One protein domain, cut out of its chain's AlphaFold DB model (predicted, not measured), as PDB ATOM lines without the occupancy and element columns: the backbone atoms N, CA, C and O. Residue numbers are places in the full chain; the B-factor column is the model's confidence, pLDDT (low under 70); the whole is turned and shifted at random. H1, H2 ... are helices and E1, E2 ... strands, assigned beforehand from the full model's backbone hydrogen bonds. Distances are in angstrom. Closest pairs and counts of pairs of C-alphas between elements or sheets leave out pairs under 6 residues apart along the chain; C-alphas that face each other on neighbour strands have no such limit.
ATOM      1  N   LEU A  22      35.202 -42.065 -36.968       90.81
ATOM      2  CA  LEU A  22      33.822 -41.634 -36.823       90.81
ATOM      3  C   LEU A  22      32.897 -42.854 -36.785       90.81
ATOM      4  O   LEU A  22      32.962 -43.712 -37.670       90.81
ATOM      5  N   ASN A  23      32.015 -42.914 -35.789       88.25
ATOM      6  CA  ASN A  23      30.909 -43.867 -35.798       88.25
ATOM      7  C   ASN A  23      29.773 -43.276 -36.636       88.25
ATOM      8  O   ASN A  23      29.319 -42.173 -36.359       88.25
ATOM      9  N   SER A  24      29.332 -43.987 -37.670       88.81
ATOM     10  CA  SER A  24      28.337 -43.473 -38.612       88.81
ATOM     11  C   SER A  24      27.505 -44.604 -39.205       88.81
ATOM     12  O   SER A  24      28.036 -45.687 -39.469       88.81
ATOM     13  N   GLN A  25      26.221 -44.354 -39.475       92.75
ATOM     14  CA  GLN A  25      25.351 -45.337 -40.132       92.75
ATOM     15  C   GLN A  25      25.792 -45.692 -41.561       92.75
ATOM     16  O   GLN A  25      25.401 -46.733 -42.088       92.75
ATOM     17  N   TYR A  26      26.612 -44.845 -42.192       94.75
ATOM     18  CA  TYR A  26      27.086 -45.055 -43.559       94.75
ATOM     19  C   TYR A  26      28.201 -46.104 -43.659       94.75
ATOM     20  O   TYR A  26      28.534 -46.526 -44.766       94.75
ATOM     21  N   ILE A  27      28.775 -46.565 -42.538       94.75
ATOM     22  CA  ILE A  27      29.737 -47.675 -42.559       94.75
ATOM     23  C   ILE A  27      29.055 -48.934 -43.115       94.75
ATOM     24  O   ILE A  27      28.005 -49.357 -42.642       94.75
ATOM     25  N   GLY A  28      29.661 -49.537 -44.140       94.19
ATOM     26  CA  GLY A  28      29.124 -50.681 -44.880       94.19
ATOM     27  C   GLY A  28      28.187 -50.311 -46.038       94.19
ATOM     28  O   GLY A  28      27.926 -51.162 -46.888       94.19
ATOM     29  N   GLN A  29      27.726 -49.060 -46.117       95.56
ATOM     30  CA  GLN A  29      26.886 -48.573 -47.213       95.56
ATOM     31  C   GLN A  29      27.721 -48.097 -48.408       95.56
ATOM     32  O   GLN A  29      28.937 -47.925 -48.313       95.56
ATOM     33  N   SER A  30      27.061 -47.864 -49.545       95.81
ATOM     34  CA  SER A  30      27.686 -47.215 -50.702       95.81
ATOM     35  C   SER A  30      28.103 -45.783 -50.361       95.81
ATOM     36  O   SER A  30      27.321 -45.028 -49.783       95.81
ATOM     37  N   SER A  31      29.299 -45.372 -50.780       95.25
ATOM     38  CA  SER A  31      29.759 -43.987 -50.651       95.25
ATOM     39  C   SER A  31      28.861 -42.997 -51.390       95.25
ATOM     40  O   SER A  31      28.745 -41.849 -50.965       95.25
ATOM     41  N   ALA A  32      28.154 -43.445 -52.431       95.19
ATOM     42  CA  ALA A  32      27.157 -42.634 -53.117       95.19
ATOM     43  C   ALA A  32      26.041 -42.163 -52.169       95.19
ATOM     44  O   ALA A  32      25.651 -41.006 -52.252       95.19
ATOM     45  N   ALA A  33      25.592 -43.004 -51.226       95.12
ATOM     46  CA  ALA A  33      24.558 -42.628 -50.257       95.12
ATOM     47  C   ALA A  33      25.031 -41.490 -49.339       95.12
ATOM     48  O   ALA A  33      24.296 -40.538 -49.077       95.12
ATOM     49  N   PHE A  34      26.295 -41.540 -48.906       94.50
ATOM     50  CA  PHE A  34      26.895 -40.459 -48.130       94.50
ATOM     51  C   PHE A  34      26.968 -39.160 -48.950       94.50
ATOM     52  O   PHE A  34      26.533 -38.107 -48.486       94.50
ATOM     53  N   PHE A  35      27.478 -39.215 -50.185       93.88
ATOM     54  CA  PHE A  35      27.624 -38.018 -51.026       93.88
ATOM     55  C   PHE A  35      26.284 -37.472 -51.541       93.88
ATOM     56  O   PHE A  35      26.146 -36.278 -51.826       93.88
ATOM     57  N   GLU A  36      25.253 -38.306 -51.611       92.44
ATOM     58  CA  GLU A  36      23.890 -37.852 -51.849       92.44
ATOM     59  C   GLU A  36      23.371 -37.024 -50.666       92.44
ATOM     60  O   GLU A  36      22.814 -35.944 -50.879       92.44
ATOM     61  N   ALA A  37      23.631 -37.439 -49.425       89.88
ATOM     62  CA  ALA A  37      23.224 -36.694 -48.235       89.88
ATOM     63  C   ALA A  37      24.051 -35.410 -48.008       89.88
ATOM     64  O   ALA A  37      23.486 -34.334 -47.761       89.88
ATOM     65  N   TYR A  38      25.377 -35.512 -48.150       90.31
ATOM     66  CA  TYR A  38      26.359 -34.513 -47.697       90.31
ATOM     67  C   TYR A  38      27.198 -33.890 -48.821       90.31
ATOM     68  O   TYR A  38      28.115 -33.108 -48.584       90.31
ATOM     69  N   GLY A  39      26.897 -34.197 -50.077       90.44
ATOM     70  CA  GLY A  39      27.577 -33.608 -51.231       90.44
ATOM     71  C   GLY A  39      28.883 -34.293 -51.599       90.44
ATOM     72  O   GLY A  39      29.347 -35.173 -50.880       90.44
ATOM     73  N   PRO A  40      29.454 -33.913 -52.751       92.06
ATOM     74  CA  PRO A  40      30.604 -34.598 -53.308       92.06
ATOM     75  C   PRO A  40      31.856 -34.411 -52.437       92.06
ATOM     76  O   PRO A  40      31.947 -33.448 -51.666       92.06
ATOM     77  N   PRO A  41      32.831 -35.322 -52.574       92.88
ATOM     78  CA  PRO A  41      34.161 -35.145 -52.012       92.88
ATOM     79  C   PRO A  41      34.926 -34.051 -52.767       92.88
ATOM     80  O   PRO A  41      34.658 -33.782 -53.938       92.88
ATOM     81  N   GLU A  42      35.907 -33.455 -52.103       91.44
ATOM     82  CA  GLU A  42      36.815 -32.459 -52.682       91.44
ATOM     83  C   GLU A  42      37.949 -33.128 -53.461       91.44
ATOM     84  O   GLU A  42      38.377 -32.640 -54.505       91.44
ATOM     85  N   GLN A  43      38.412 -34.280 -52.972       92.81
ATOM     86  CA  GLN A  43      39.499 -35.037 -53.580       92.81
ATOM     87  C   GLN A  43      39.275 -36.543 -53.430       92.81
ATOM     88  O   GLN A  43      38.689 -37.012 -52.452       92.81
ATOM     89  N   VAL A  44      39.783 -37.313 -54.394       93.50
ATOM     90  CA  VAL A  44      39.785 -38.780 -54.365       93.50
ATOM     91  C   VAL A  44      41.193 -39.292 -54.634       93.50
ATOM     92  O   VAL A  44      41.806 -38.918 -55.631       93.50
ATOM     93  N   ILE A  45      41.701 -40.159 -53.758       91.25
ATOM     94  CA  ILE A  45      43.022 -40.780 -53.889       91.25
ATOM     95  C   ILE A  45      42.876 -42.299 -53.950       91.25
ATOM     96  O   ILE A  45      42.197 -42.911 -53.123       91.25
ATOM     97  N   GLY A  46      43.539 -42.917 -54.929       88.50
ATOM     98  CA  GLY A  46      43.672 -44.369 -55.016       88.50
ATOM     99  C   GLY A  46      44.787 -44.891 -54.113       88.50
ATOM    100  O   GLY A  46      45.904 -44.386 -54.143       88.50
ATOM    101  N   LEU A  47      44.489 -45.927 -53.330       84.12
ATOM    102  CA  LEU A  47      45.451 -46.655 -52.510       84.12
ATOM    103  C   LEU A  47      45.651 -48.065 -53.060       84.12
ATOM    104  O   LEU A  47      44.729 -48.890 -53.042       84.12
ATOM    105  N   GLU A  48      46.878 -48.365 -53.471       77.75
ATOM    106  CA  GLU A  48      47.291 -49.727 -53.794       77.75
ATOM    107  C   GLU A  48      47.383 -50.569 -52.519       77.75
ATOM    108  O   GLU A  48      47.931 -50.144 -51.496       77.75
ATOM    109  N   GLN A  49      46.827 -51.778 -52.551       70.81
ATOM    110  CA  GLN A  49      46.957 -52.717 -51.441       70.81
ATOM    111  C   GLN A  49      48.147 -53.648 -51.683       70.81
ATOM    112  O   GLN A  49      48.293 -54.236 -52.754       70.81
ATOM    113  N   LYS A  50      48.987 -53.842 -50.657       71.56
ATOM    114  CA  LYS A  50      50.028 -54.877 -50.701       71.56
ATOM    115  C   LYS A  50      49.361 -56.250 -50.772       71.56
ATOM    116  O   LYS A  50      48.700 -56.684 -49.830       71.56
ATOM    117  N   ILE A  59      48.611 -65.021 -55.584       78.12
ATOM    118  CA  ILE A  59      47.772 -64.217 -54.683       78.12
ATOM    119  C   ILE A  59      46.776 -65.137 -53.954       78.12
ATOM    120  O   ILE A  59      45.993 -65.825 -54.605       78.12
ATOM    121  N   VAL A  60      46.792 -65.138 -52.613       70.81
ATOM    122  CA  VAL A  60      46.096 -66.164 -51.791       70.81
ATOM    123  C   VAL A  60      44.726 -65.741 -51.271       70.81
ATOM    124  O   VAL A  60      43.943 -66.574 -50.825       70.81
ATOM    125  N   LYS A  61      44.418 -64.442 -51.270       63.91
ATOM    126  CA  LYS A  61      43.113 -63.933 -50.835       63.91
ATOM    127  C   LYS A  61      42.966 -62.493 -51.294       63.91
ATOM    128  O   LYS A  61      43.754 -61.639 -50.892       63.91
ATOM    129  N   GLN A  62      41.969 -62.227 -52.122       60.28
ATOM    130  CA  GLN A  62      41.694 -60.895 -52.635       60.28
ATOM    131  C   GLN A  62      40.268 -60.532 -52.249       60.28
ATOM    132  O   GLN A  62      39.323 -61.144 -52.727       60.28
ATOM    133  N   THR A  63      40.115 -59.560 -51.356       59.53
ATOM    134  CA  THR A  63      38.833 -58.861 -51.195       59.53
ATOM    135  C   THR A  63      38.828 -57.536 -51.948       59.53
ATOM    136  O   THR A  63      37.750 -57.061 -52.259       59.53
ATOM    137  N   ASP A  64      39.998 -56.966 -52.283       66.38
ATOM    138  CA  ASP A  64      40.108 -55.817 -53.191       66.38
ATOM    139  C   ASP A  64      41.576 -55.452 -53.493       66.38
ATOM    140  O   ASP A  64      42.332 -55.281 -52.532       66.38
ATOM    141  N   PRO A  65      42.028 -55.316 -54.757       69.25
ATOM    142  CA  PRO A  65      43.395 -54.864 -55.036       69.25
ATOM    143  C   PRO A  65      43.582 -53.352 -54.828       69.25
ATOM    144  O   PRO A  65      44.718 -52.891 -54.700       69.25
ATOM    145  N   LYS A  66      42.490 -52.575 -54.788       76.19
ATOM    146  CA  LYS A  66      42.534 -51.114 -54.691       76.19
ATOM    147  C   LYS A  66      41.521 -50.603 -53.674       76.19
ATOM    148  O   LYS A  66      40.457 -51.173 -53.476       76.19
ATOM    149  N   ARG A  67      41.845 -49.502 -53.012       86.38
ATOM    150  CA  ARG A  67      40.894 -48.763 -52.174       86.38
ATOM    151  C   ARG A  67      40.883 -47.313 -52.598       86.38
ATOM    152  O   ARG A  67      41.876 -46.832 -53.133       86.38
ATOM    153  N   LEU A  68      39.779 -46.625 -52.353       91.81
ATOM    154  CA  LEU A  68      39.696 -45.188 -52.582       91.81
ATOM    155  C   LEU A  68      39.534 -44.484 -51.241       91.81
ATOM    156  O   LEU A  68      38.747 -44.929 -50.400       91.81
ATOM    157  N   VAL A  69      40.282 -43.403 -51.059       94.19
ATOM    158  CA  VAL A  69      40.084 -42.445 -49.975       94.19
ATOM    159  C   VAL A  69      39.477 -41.195 -50.573       94.19
ATOM    160  O   VAL A  69      40.053 -40.587 -51.473       94.19
ATOM    161  N   TYR A  70      38.313 -40.828 -50.067       94.56
ATOM    162  CA  TYR A  70      37.641 -39.591 -50.411       94.56
ATOM    163  C   TYR A  70      37.873 -38.577 -49.299       94.56
ATOM    164  O   TYR A  70      37.560 -38.863 -48.143       94.56
ATOM    165  N   TYR A  71      38.399 -37.409 -49.650       94.12
ATOM    166  CA  TYR A  71      38.513 -36.276 -48.740       94.12
ATOM    167  C   TYR A  71      37.291 -35.388 -48.915       94.12
ATOM    168  O   TYR A  71      36.927 -35.031 -50.037       94.12
ATOM    169  N   TRP A  72      36.624 -35.085 -47.812       93.56
ATOM    170  CA  TRP A  72      35.374 -34.342 -47.791       93.56
ATOM    171  C   TRP A  72      35.414 -33.300 -46.681       93.56
ATOM    172  O   TRP A  72      35.915 -33.586 -45.593       93.56
ATOM    173  N   SER A  73      34.830 -32.134 -46.940       90.25
ATOM    174  CA  SER A  73      34.660 -31.081 -45.948       90.25
ATOM    175  C   SER A  73      33.199 -30.682 -45.806       90.25
ATOM    176  O   SER A  73      32.458 -30.562 -46.788       90.25
ATOM    177  N   SER A  74      32.801 -30.371 -44.576       86.69
ATOM    178  CA  SER A  74      31.498 -29.793 -44.273       86.69
ATOM    179  C   SER A  74      31.289 -28.425 -44.924       86.69
ATOM    180  O   SER A  74      30.148 -28.001 -45.098       86.69
ATOM    181  N   THR A  75      32.364 -27.742 -45.331       83.19
ATOM    182  CA  THR A  75      32.270 -26.487 -46.086       83.19
ATOM    183  C   THR A  75      31.990 -26.670 -47.573       83.19
ATOM    184  O   THR A  75      31.918 -25.676 -48.296       83.19
ATOM    185  N   ASN A  76      31.787 -27.902 -48.054       77.62
ATOM    186  CA  ASN A  76      31.366 -28.106 -49.434       77.62
ATOM    187  C   ASN A  76      30.013 -27.423 -49.712       77.62
ATOM    188  O   ASN A  76      29.178 -27.236 -48.827       77.62
ATOM    189  N   THR A  77      29.762 -27.058 -50.967       64.94
ATOM    190  CA  THR A  77      28.619 -26.208 -51.345       64.94
ATOM    191  C   THR A  77      27.247 -26.788 -50.982       64.94
ATOM    192  O   THR A  77      26.310 -26.027 -50.741       64.94
ATOM    193  N   LYS A  78      27.108 -28.119 -50.900       72.00
ATOM    194  CA  LYS A  78      25.841 -28.791 -50.559       72.00
ATOM    195  C   LYS A  78      25.572 -28.846 -49.052       72.00
ATOM    196  O   LYS A  78      24.409 -28.860 -48.648       72.00
ATOM    197  N   THR A  79      26.622 -28.900 -48.236       65.75
ATOM    198  CA  THR A  79      26.516 -28.991 -46.772       65.75
ATOM    199  C   THR A  79      26.646 -27.626 -46.115       65.75
ATOM    200  O   THR A  79      25.957 -27.369 -45.133       65.75
ATOM    201  N   TYR A  80      27.414 -26.708 -46.703       66.19
ATOM    202  CA  TYR A  80      27.631 -25.358 -46.182       66.19
ATOM    203  C   TYR A  80      26.324 -24.582 -45.960       66.19
ATOM    204  O   TYR A  80      26.169 -23.917 -44.943       66.19
ATOM    205  N   SER A  81      25.334 -24.734 -46.848       63.38
ATOM    206  CA  SER A  81      24.011 -24.102 -46.703       63.38
ATOM    207  C   SER A  81      23.160 -24.673 -45.559       63.38
ATOM    208  O   SER A  81      22.165 -24.061 -45.178       63.38
ATOM    209  N   LYS A  82      23.534 -25.832 -45.005       63.50
ATOM    210  CA  LYS A  82      22.833 -26.516 -43.908       63.50
ATOM    211  C   LYS A  82      23.508 -26.307 -42.547       63.50
ATOM    212  O   LYS A  82      22.949 -26.712 -41.528       63.50
ATOM    213  N   ILE A  83      24.698 -25.707 -42.511       62.75
ATOM    214  CA  ILE A  83      25.467 -25.505 -41.281       62.75
ATOM    215  C   ILE A  83      25.107 -24.151 -40.666       62.75
ATOM    216  O   ILE A  83      25.472 -23.100 -41.179       62.75
ATOM    217  N   VAL A  84      24.437 -24.183 -39.512       59.19
ATOM    218  CA  VAL A  84      24.218 -23.013 -38.641       59.19
ATOM    219  C   VAL A  84      25.301 -23.000 -37.555       59.19
ATOM    220  O   VAL A  84      25.009 -23.110 -36.368       59.19
ATOM    221  N   ARG A  85      26.579 -23.008 -37.948       61.34
ATOM    222  CA  ARG A  85      27.720 -23.018 -37.013       61.34
ATOM    223  C   ARG A  85      28.859 -22.124 -37.510       61.34
ATOM    224  O   ARG A  85      28.948 -21.887 -38.717       61.34
ATOM    225  N   PRO A  86      29.716 -21.617 -36.606       58.97
ATOM    226  CA  PRO A  86      30.900 -20.853 -36.980       58.97
ATOM    227  C   PRO A  86      31.793 -21.630 -37.954       58.97
ATOM    228  O   PRO A  86      31.969 -22.839 -37.828       58.97
ATOM    229  N   LYS A  87      32.419 -20.923 -38.903       57.50
ATOM    230  CA  LYS A  87      33.339 -21.507 -39.900       57.50
ATOM    231  C   LYS A  87      34.534 -22.244 -39.267       57.50
ATOM    232  O   LYS A  87      35.124 -23.115 -39.899       57.50
ATOM    233  N   THR A  88      34.877 -21.910 -38.022       60.00
ATOM    234  CA  THR A  88      35.926 -22.570 -37.232       60.00
ATOM    235  C   THR A  88      35.605 -24.026 -36.892       60.00
ATOM    236  O   THR A  88      36.524 -24.786 -36.622       60.00
ATOM    237  N   ASP A  89      34.338 -24.441 -36.986       71.12
ATOM    238  CA  ASP A  89      33.880 -25.793 -36.634       71.12
ATOM    239  C   ASP A  89      33.770 -26.695 -37.874       71.12
ATOM    240  O   ASP A  89      32.836 -27.489 -38.020       71.12
ATOM    241  N   THR A  90      34.701 -26.533 -38.817       80.88
ATOM    242  CA  THR A  90      34.714 -27.316 -40.056       80.88
ATOM    243  C   THR A  90      35.032 -28.780 -39.751       80.88
ATOM    244  O   THR A  90      36.035 -29.094 -39.115       80.88
ATOM    245  N   CYS A  91      34.178 -29.685 -40.229       87.50
ATOM    246  CA  CYS A  91      34.406 -31.120 -40.162       87.50
ATOM    247  C   CYS A  91      35.047 -31.598 -41.466       87.50
ATOM    248  O   CYS A  91      34.398 -31.596 -42.515       87.50
ATOM    249  N   ASN A  92      36.297 -32.045 -41.383       90.12
ATOM    250  CA  ASN A  92      37.017 -32.659 -42.491       90.12
ATOM    251  C   ASN A  92      37.098 -34.169 -42.275       90.12
ATOM    252  O   ASN A  92      37.386 -34.633 -41.172       90.12
ATOM    253  N   LEU A  93      36.847 -34.947 -43.325       93.19
ATOM    254  CA  LEU A  93      36.785 -36.404 -43.270       93.19
ATOM    255  C   LEU A  93      37.659 -37.035 -44.351       93.19
ATOM    256  O   LEU A  93      37.671 -36.588 -45.496       93.19
ATOM    257  N   ALA A  94      38.301 -38.143 -43.997       94.50
ATOM    258  CA  ALA A  94      38.820 -39.129 -44.929       94.50
ATOM    259  C   ALA A  94      37.921 -40.372 -44.886       94.50
ATOM    260  O   ALA A  94      37.796 -41.048 -43.862       94.50
ATOM    261  N   ILE A  95      37.288 -40.681 -46.012       95.62
ATOM    262  CA  ILE A  95      36.350 -41.794 -46.155       95.62
ATOM    263  C   ILE A  95      37.029 -42.881 -46.979       95.62
ATOM    264  O   ILE A  95      37.231 -42.734 -48.184       95.62
ATOM    265  N   LEU A  96      37.386 -43.986 -46.330       94.94
ATOM    266  CA  LEU A  96      37.983 -45.143 -46.984       94.94
ATOM    267  C   LEU A  96      36.889 -46.072 -47.504       94.94
ATOM    268  O   LEU A  96      36.005 -46.487 -46.753       94.94
ATOM    269  N   THR A  97      37.022 -46.490 -48.756       94.19
ATOM    270  CA  THR A  97      36.087 -47.408 -49.413       94.19
ATOM    271  C   THR A  97      36.776 -48.633 -50.003       94.19
ATOM    272  O   THR A  97      37.985 -48.624 -50.262       94.19
ATOM    273  N   SER A  98      36.003 -49.696 -50.222       90.94
ATOM    274  CA  SER A  98      36.365 -50.744 -51.180       90.94
ATOM    275  C   SER A  98      36.251 -50.218 -52.618       90.94
ATOM    276  O   SER A  98      35.631 -49.187 -52.869       90.94
ATOM    277  N   ALA A  99      36.805 -50.931 -53.591       83.12
ATOM    278  CA  ALA A  99      36.604 -50.686 -55.015       83.12
ATOM    279  C   ALA A  99      35.159 -50.890 -55.471       83.12
ATOM    280  O   ALA A  99      34.773 -50.307 -56.478       83.12
ATOM    281  N   GLU A 100      34.354 -51.661 -54.734       86.19
ATOM    282  CA  GLU A 100      32.894 -51.703 -54.927       86.19
ATOM    283  C   GLU A 100      32.197 -50.417 -54.444       86.19
ATOM    284  O   GLU A 100      30.986 -50.279 -54.580       86.19
ATOM    285  N   GLY A 101      32.937 -49.484 -53.837       90.62
ATOM    286  CA  GLY A 101      32.409 -48.220 -53.336       90.62
ATOM    287  C   GLY A 101      31.754 -48.317 -51.959       90.62
ATOM    288  O   GLY A 101      31.126 -47.354 -51.531       90.62
ATOM    289  N   LYS A 102      31.895 -49.431 -51.228       94.31
ATOM    290  CA  LYS A 102      31.369 -49.537 -49.857       94.31
ATOM    291  C   LYS A 102      32.288 -48.827 -48.878       94.31
ATOM    292  O   LYS A 102      33.497 -49.055 -48.899       94.31
ATOM    293  N   ILE A 103      31.728 -48.013 -47.991       95.75
ATOM    294  CA  ILE A 103      32.479 -47.339 -46.935       95.75
ATOM    295  C   ILE A 103      32.955 -48.378 -45.925       95.75
ATOM    296  O   ILE A 103      32.166 -49.076 -45.294       95.75
ATOM    297  N   LEU A 104      34.268 -48.464 -45.756       93.25
ATOM    298  CA  LEU A 104      34.911 -49.341 -44.781       93.25
ATOM    299  C   LEU A 104      35.171 -48.607 -43.468       93.25
ATOM    300  O   LEU A 104      35.190 -49.222 -42.404       93.25
ATOM    301  N   ARG A 105      35.447 -47.303 -43.556       94.25
ATOM    302  CA  ARG A 105      35.852 -46.471 -42.424       94.25
ATOM    303  C   ARG A 105      35.729 -44.994 -42.777       94.25
ATOM    304  O   ARG A 105      36.018 -44.611 -43.907       94.25
ATOM    305  N   ILE A 106      35.390 -44.184 -41.782       95.00
ATOM    306  CA  ILE A 106      35.423 -42.724 -41.844       95.00
ATOM    307  C   ILE A 106      36.345 -42.238 -40.723       95.00
ATOM    308  O   ILE A 106      36.218 -42.687 -39.584       95.00
ATOM    309  N   GLU A 107      37.292 -41.367 -41.049       93.44
ATOM    310  CA  GLU A 107      38.243 -40.775 -40.104       93.44
ATOM    311  C   GLU A 107      38.160 -39.259 -40.170       93.44
ATOM    312  O   GLU A 107      38.161 -38.682 -41.255       93.44
ATOM    313  N   VAL A 108      38.121 -38.615 -39.011       91.12
ATOM    314  CA  VAL A 108      38.167 -37.154 -38.933       91.12
ATOM    315  C   VAL A 108      39.591 -36.698 -39.206       91.12
ATOM    316  O   VAL A 108      40.536 -37.264 -38.662       91.12
ATOM    317  N   GLN A 109      39.747 -35.708 -40.075       87.94
ATOM    318  CA  GLN A 109      41.021 -35.037 -40.291       87.94
ATOM    319  C   GLN A 109      41.097 -33.856 -39.328       87.94
ATOM    320  O   GLN A 109      40.234 -32.978 -39.357       87.94
ATOM    321  N   ASP A 110      42.104 -33.865 -38.462       74.69
ATOM    322  CA  ASP A 110      42.394 -32.768 -37.548       74.69
ATOM    323  C   ASP A 110      43.700 -32.090 -37.974       74.69
ATOM    324  O   ASP A 110      44.733 -32.742 -38.110       74.69
ATOM    325  N   GLU A 111      43.633 -30.780 -38.193       66.31
ATOM    326  CA  GLU A 111      44.789 -29.934 -38.511       66.31
ATOM    327  C   GLU A 111      45.260 -29.116 -37.292       66.31
ATOM    328  O   GLU A 111      46.360 -28.571 -37.308       66.31
ATOM    329  N   ASN A 112      44.451 -29.049 -36.225       64.31
ATOM    330  CA  ASN A 112      44.590 -28.099 -35.117       64.31
ATOM    331  C   ASN A 112      44.865 -28.753 -33.748       64.31
ATOM    332  O   ASN A 112      45.154 -28.044 -32.786       64.31
ATOM    333  N   GLY A 113      44.812 -30.083 -33.642       65.31
ATOM    334  CA  GLY A 113      45.254 -30.846 -32.470       65.31
ATOM    335  C   GLY A 113      44.210 -31.050 -31.364       65.31
ATOM    336  O   GLY A 113      44.533 -31.690 -30.361       65.31
ATOM    337  N   ASP A 114      42.971 -30.563 -31.526       77.31
ATOM    338  CA  ASP A 114      41.841 -30.868 -30.629       77.31
ATOM    339  C   ASP A 114      40.912 -31.933 -31.234       77.31
ATOM    340  O   ASP A 114      39.769 -31.706 -31.651       77.31
ATOM    341  N   ILE A 115      41.446 -33.149 -31.246       77.50
ATOM    342  CA  ILE A 115      40.846 -34.350 -31.825       77.50
ATOM    343  C   ILE A 115      39.452 -34.652 -31.242       77.50
ATOM    344  O   ILE A 115      38.567 -35.125 -31.963       77.50
ATOM    345  N   ALA A 116      39.233 -34.413 -29.944       80.94
ATOM    346  CA  ALA A 116      37.995 -34.791 -29.260       80.94
ATOM    347  C   ALA A 116      36.831 -33.866 -29.635       80.94
ATOM    348  O   ALA A 116      35.743 -34.348 -29.972       80.94
ATOM    349  N   THR A 117      37.072 -32.555 -29.631       81.88
ATOM    350  CA  THR A 117      36.069 -31.553 -30.004       81.88
ATOM    351  C   THR A 117      35.669 -31.701 -31.470       81.88
ATOM    352  O   THR A 117      34.478 -31.741 -31.792       81.88
ATOM    353  N   ILE A 118      36.641 -31.872 -32.372       80.81
ATOM    354  CA  ILE A 118      36.364 -32.005 -33.810       80.81
ATOM    355  C   ILE A 118      35.613 -33.310 -34.098       80.81
ATOM    356  O   ILE A 118      34.657 -33.308 -34.874       80.81
ATOM    357  N   LYS A 119      35.961 -34.412 -33.420       86.75
ATOM    358  CA  LYS A 119      35.204 -35.666 -33.525       86.75
ATOM    359  C   LYS A 119      33.742 -35.478 -33.128       86.75
ATOM    360  O   LYS A 119      32.866 -35.842 -33.907       86.75
ATOM    361  N   ALA A 120      33.476 -34.877 -31.970       84.81
ATOM    362  CA  ALA A 120      32.109 -34.625 -31.516       84.81
ATOM    363  C   ALA A 120      31.336 -33.721 -32.495       84.81
ATOM    364  O   ALA A 120      30.163 -33.967 -32.786       84.81
ATOM    365  N   ASN A 121      32.002 -32.714 -33.064       84.06
ATOM    366  CA  ASN A 121      31.417 -31.844 -34.081       84.06
ATOM    367  C   ASN A 121      31.044 -32.610 -35.356       84.06
ATOM    368  O   ASN A 121      29.923 -32.468 -35.850       84.06
ATOM    369  N   CYS A 122      31.945 -33.458 -35.851       87.75
ATOM    370  CA  CYS A 122      31.685 -34.323 -36.995       87.75
ATOM    371  C   CYS A 122      30.541 -35.316 -36.737       87.75
ATOM    372  O   CYS A 122      29.688 -35.483 -37.604       87.75
ATOM    373  N   GLU A 123      30.474 -35.931 -35.551       88.25
ATOM    374  CA  GLU A 123      29.398 -36.870 -35.171       88.25
ATOM    375  C   GLU A 123      28.036 -36.175 -35.064       88.25
ATOM    376  O   GLU A 123      27.002 -36.753 -35.387       88.25
ATOM    377  N   ALA A 124      28.008 -34.908 -34.647       84.19
ATOM    378  CA  ALA A 124      26.766 -34.144 -34.605       84.19
ATOM    379  C   ALA A 124      26.228 -33.809 -36.010       84.19
ATOM    380  O   ALA A 124      25.011 -33.718 -36.197       84.19
ATOM    381  N   LEU A 125      27.124 -33.599 -36.981       85.00
ATOM    382  CA  LEU A 125      26.781 -33.254 -38.363       85.00
ATOM    383  C   LEU A 125      26.403 -34.493 -39.189       85.00
ATOM    384  O   LEU A 125      25.441 -34.468 -39.961       85.00
ATOM    385  N   ILE A 126      27.171 -35.569 -39.021       83.69
ATOM    386  CA  ILE A 126      27.043 -36.821 -39.761       83.69
ATOM    387  C   ILE A 126      26.400 -37.862 -38.846       83.69
ATOM    388  O   ILE A 126      27.058 -38.407 -37.964       83.69
TER     389      ILE A 126
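What this domain is: This is residues 22 to 50 and 59 to 126 of the 127 residues of an uncharacterized protein of Labrenzia sp. VG12 (UniProt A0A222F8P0). A single strongly twisted sheet of four antiparallel strands has helix H1 lying lengthwise over strand E3 and helix H3 crossing E3 and E4 near one end of the sheet. Beyond that same end of E2 and E3 lie the short helix H2 and the loop that follows it, while residues 59 to 65 lengthen the shape at the opposite end. The printed part has 97 residues with three named helices and four named strands, along the chain H1 E1 E2 H2 E3 E4 H3; the sheet's order is E1, E2, E3, E4, and the class is mixed, helices and strands. The whole is compact, with a radius of gyration of the C-alphas of 14.2 A, yet elongated in outline, spanning 50 by 28 by 22 A.

How they stand to each other: H1, residues 31 to 38, is on the sheet at a height over the sheet of 9.6 A. E1, residues 43 to 48, is an edge strand and the antiparallel neighbour of E2, residues 66 to 73, with N 45 and O 69 2.8 A apart, within hydrogen-bond range. H2, residues 77 to 80, is not on the sheet; it is close to H1 but not clearly touching, the closest C-alphas being those of Tyr 38 and Thr 79, 5.6 A apart. E3, residues 92 to 98, is antiparallel to E2, with N 95 and O 70 2.8 A apart. H1 lies over E3 and runs along it, at 6 degrees on the local plane. E4, residues 103 to 109, is the other edge strand and makes a hairpin with E3, where N 94 and O 107 are 2.8 A apart. H3, residues 115 to 125, is on the sheet over E3 and E4, and only just across the strands, at 62 degrees to E3 on the local plane; the closest C-alphas of E4 and H3 are those of Val 108 and Lys 119, 6.3 A apart. The arrangement is two layers, helices on one face of a sheet, with H1 and H3 as the helices. H1 and H3 are apart. Every O i to N i+4 pair is within hydrogen-bond range in H1 and H3; H2 is too short for such a pair.

Where its parts are: H1 begins at C-alpha 31 (29.759, -43.987, -50.651). E1 measures 16.6 A from first to last C-alpha, E2 23.2 A, E3 20.1 A and E4 16.4 A. H3 measures 15.5 A and ends at C-alpha 125 (26.781, -33.254, -38.363).

The domain as a whole: The two C-alphas farthest apart are those of Val 60 and Val 84, 50.1 A. Residues 51 to 58 are not printed; C-alphas 50 and 59 are 10.4 A apart across this cut. The link from H2 to E3 is long, with 11 residues. The mean pLDDT of the printed part is 83.1; residues 61 to 65, 77, 79 to 88 and 111 to 113 are under 70.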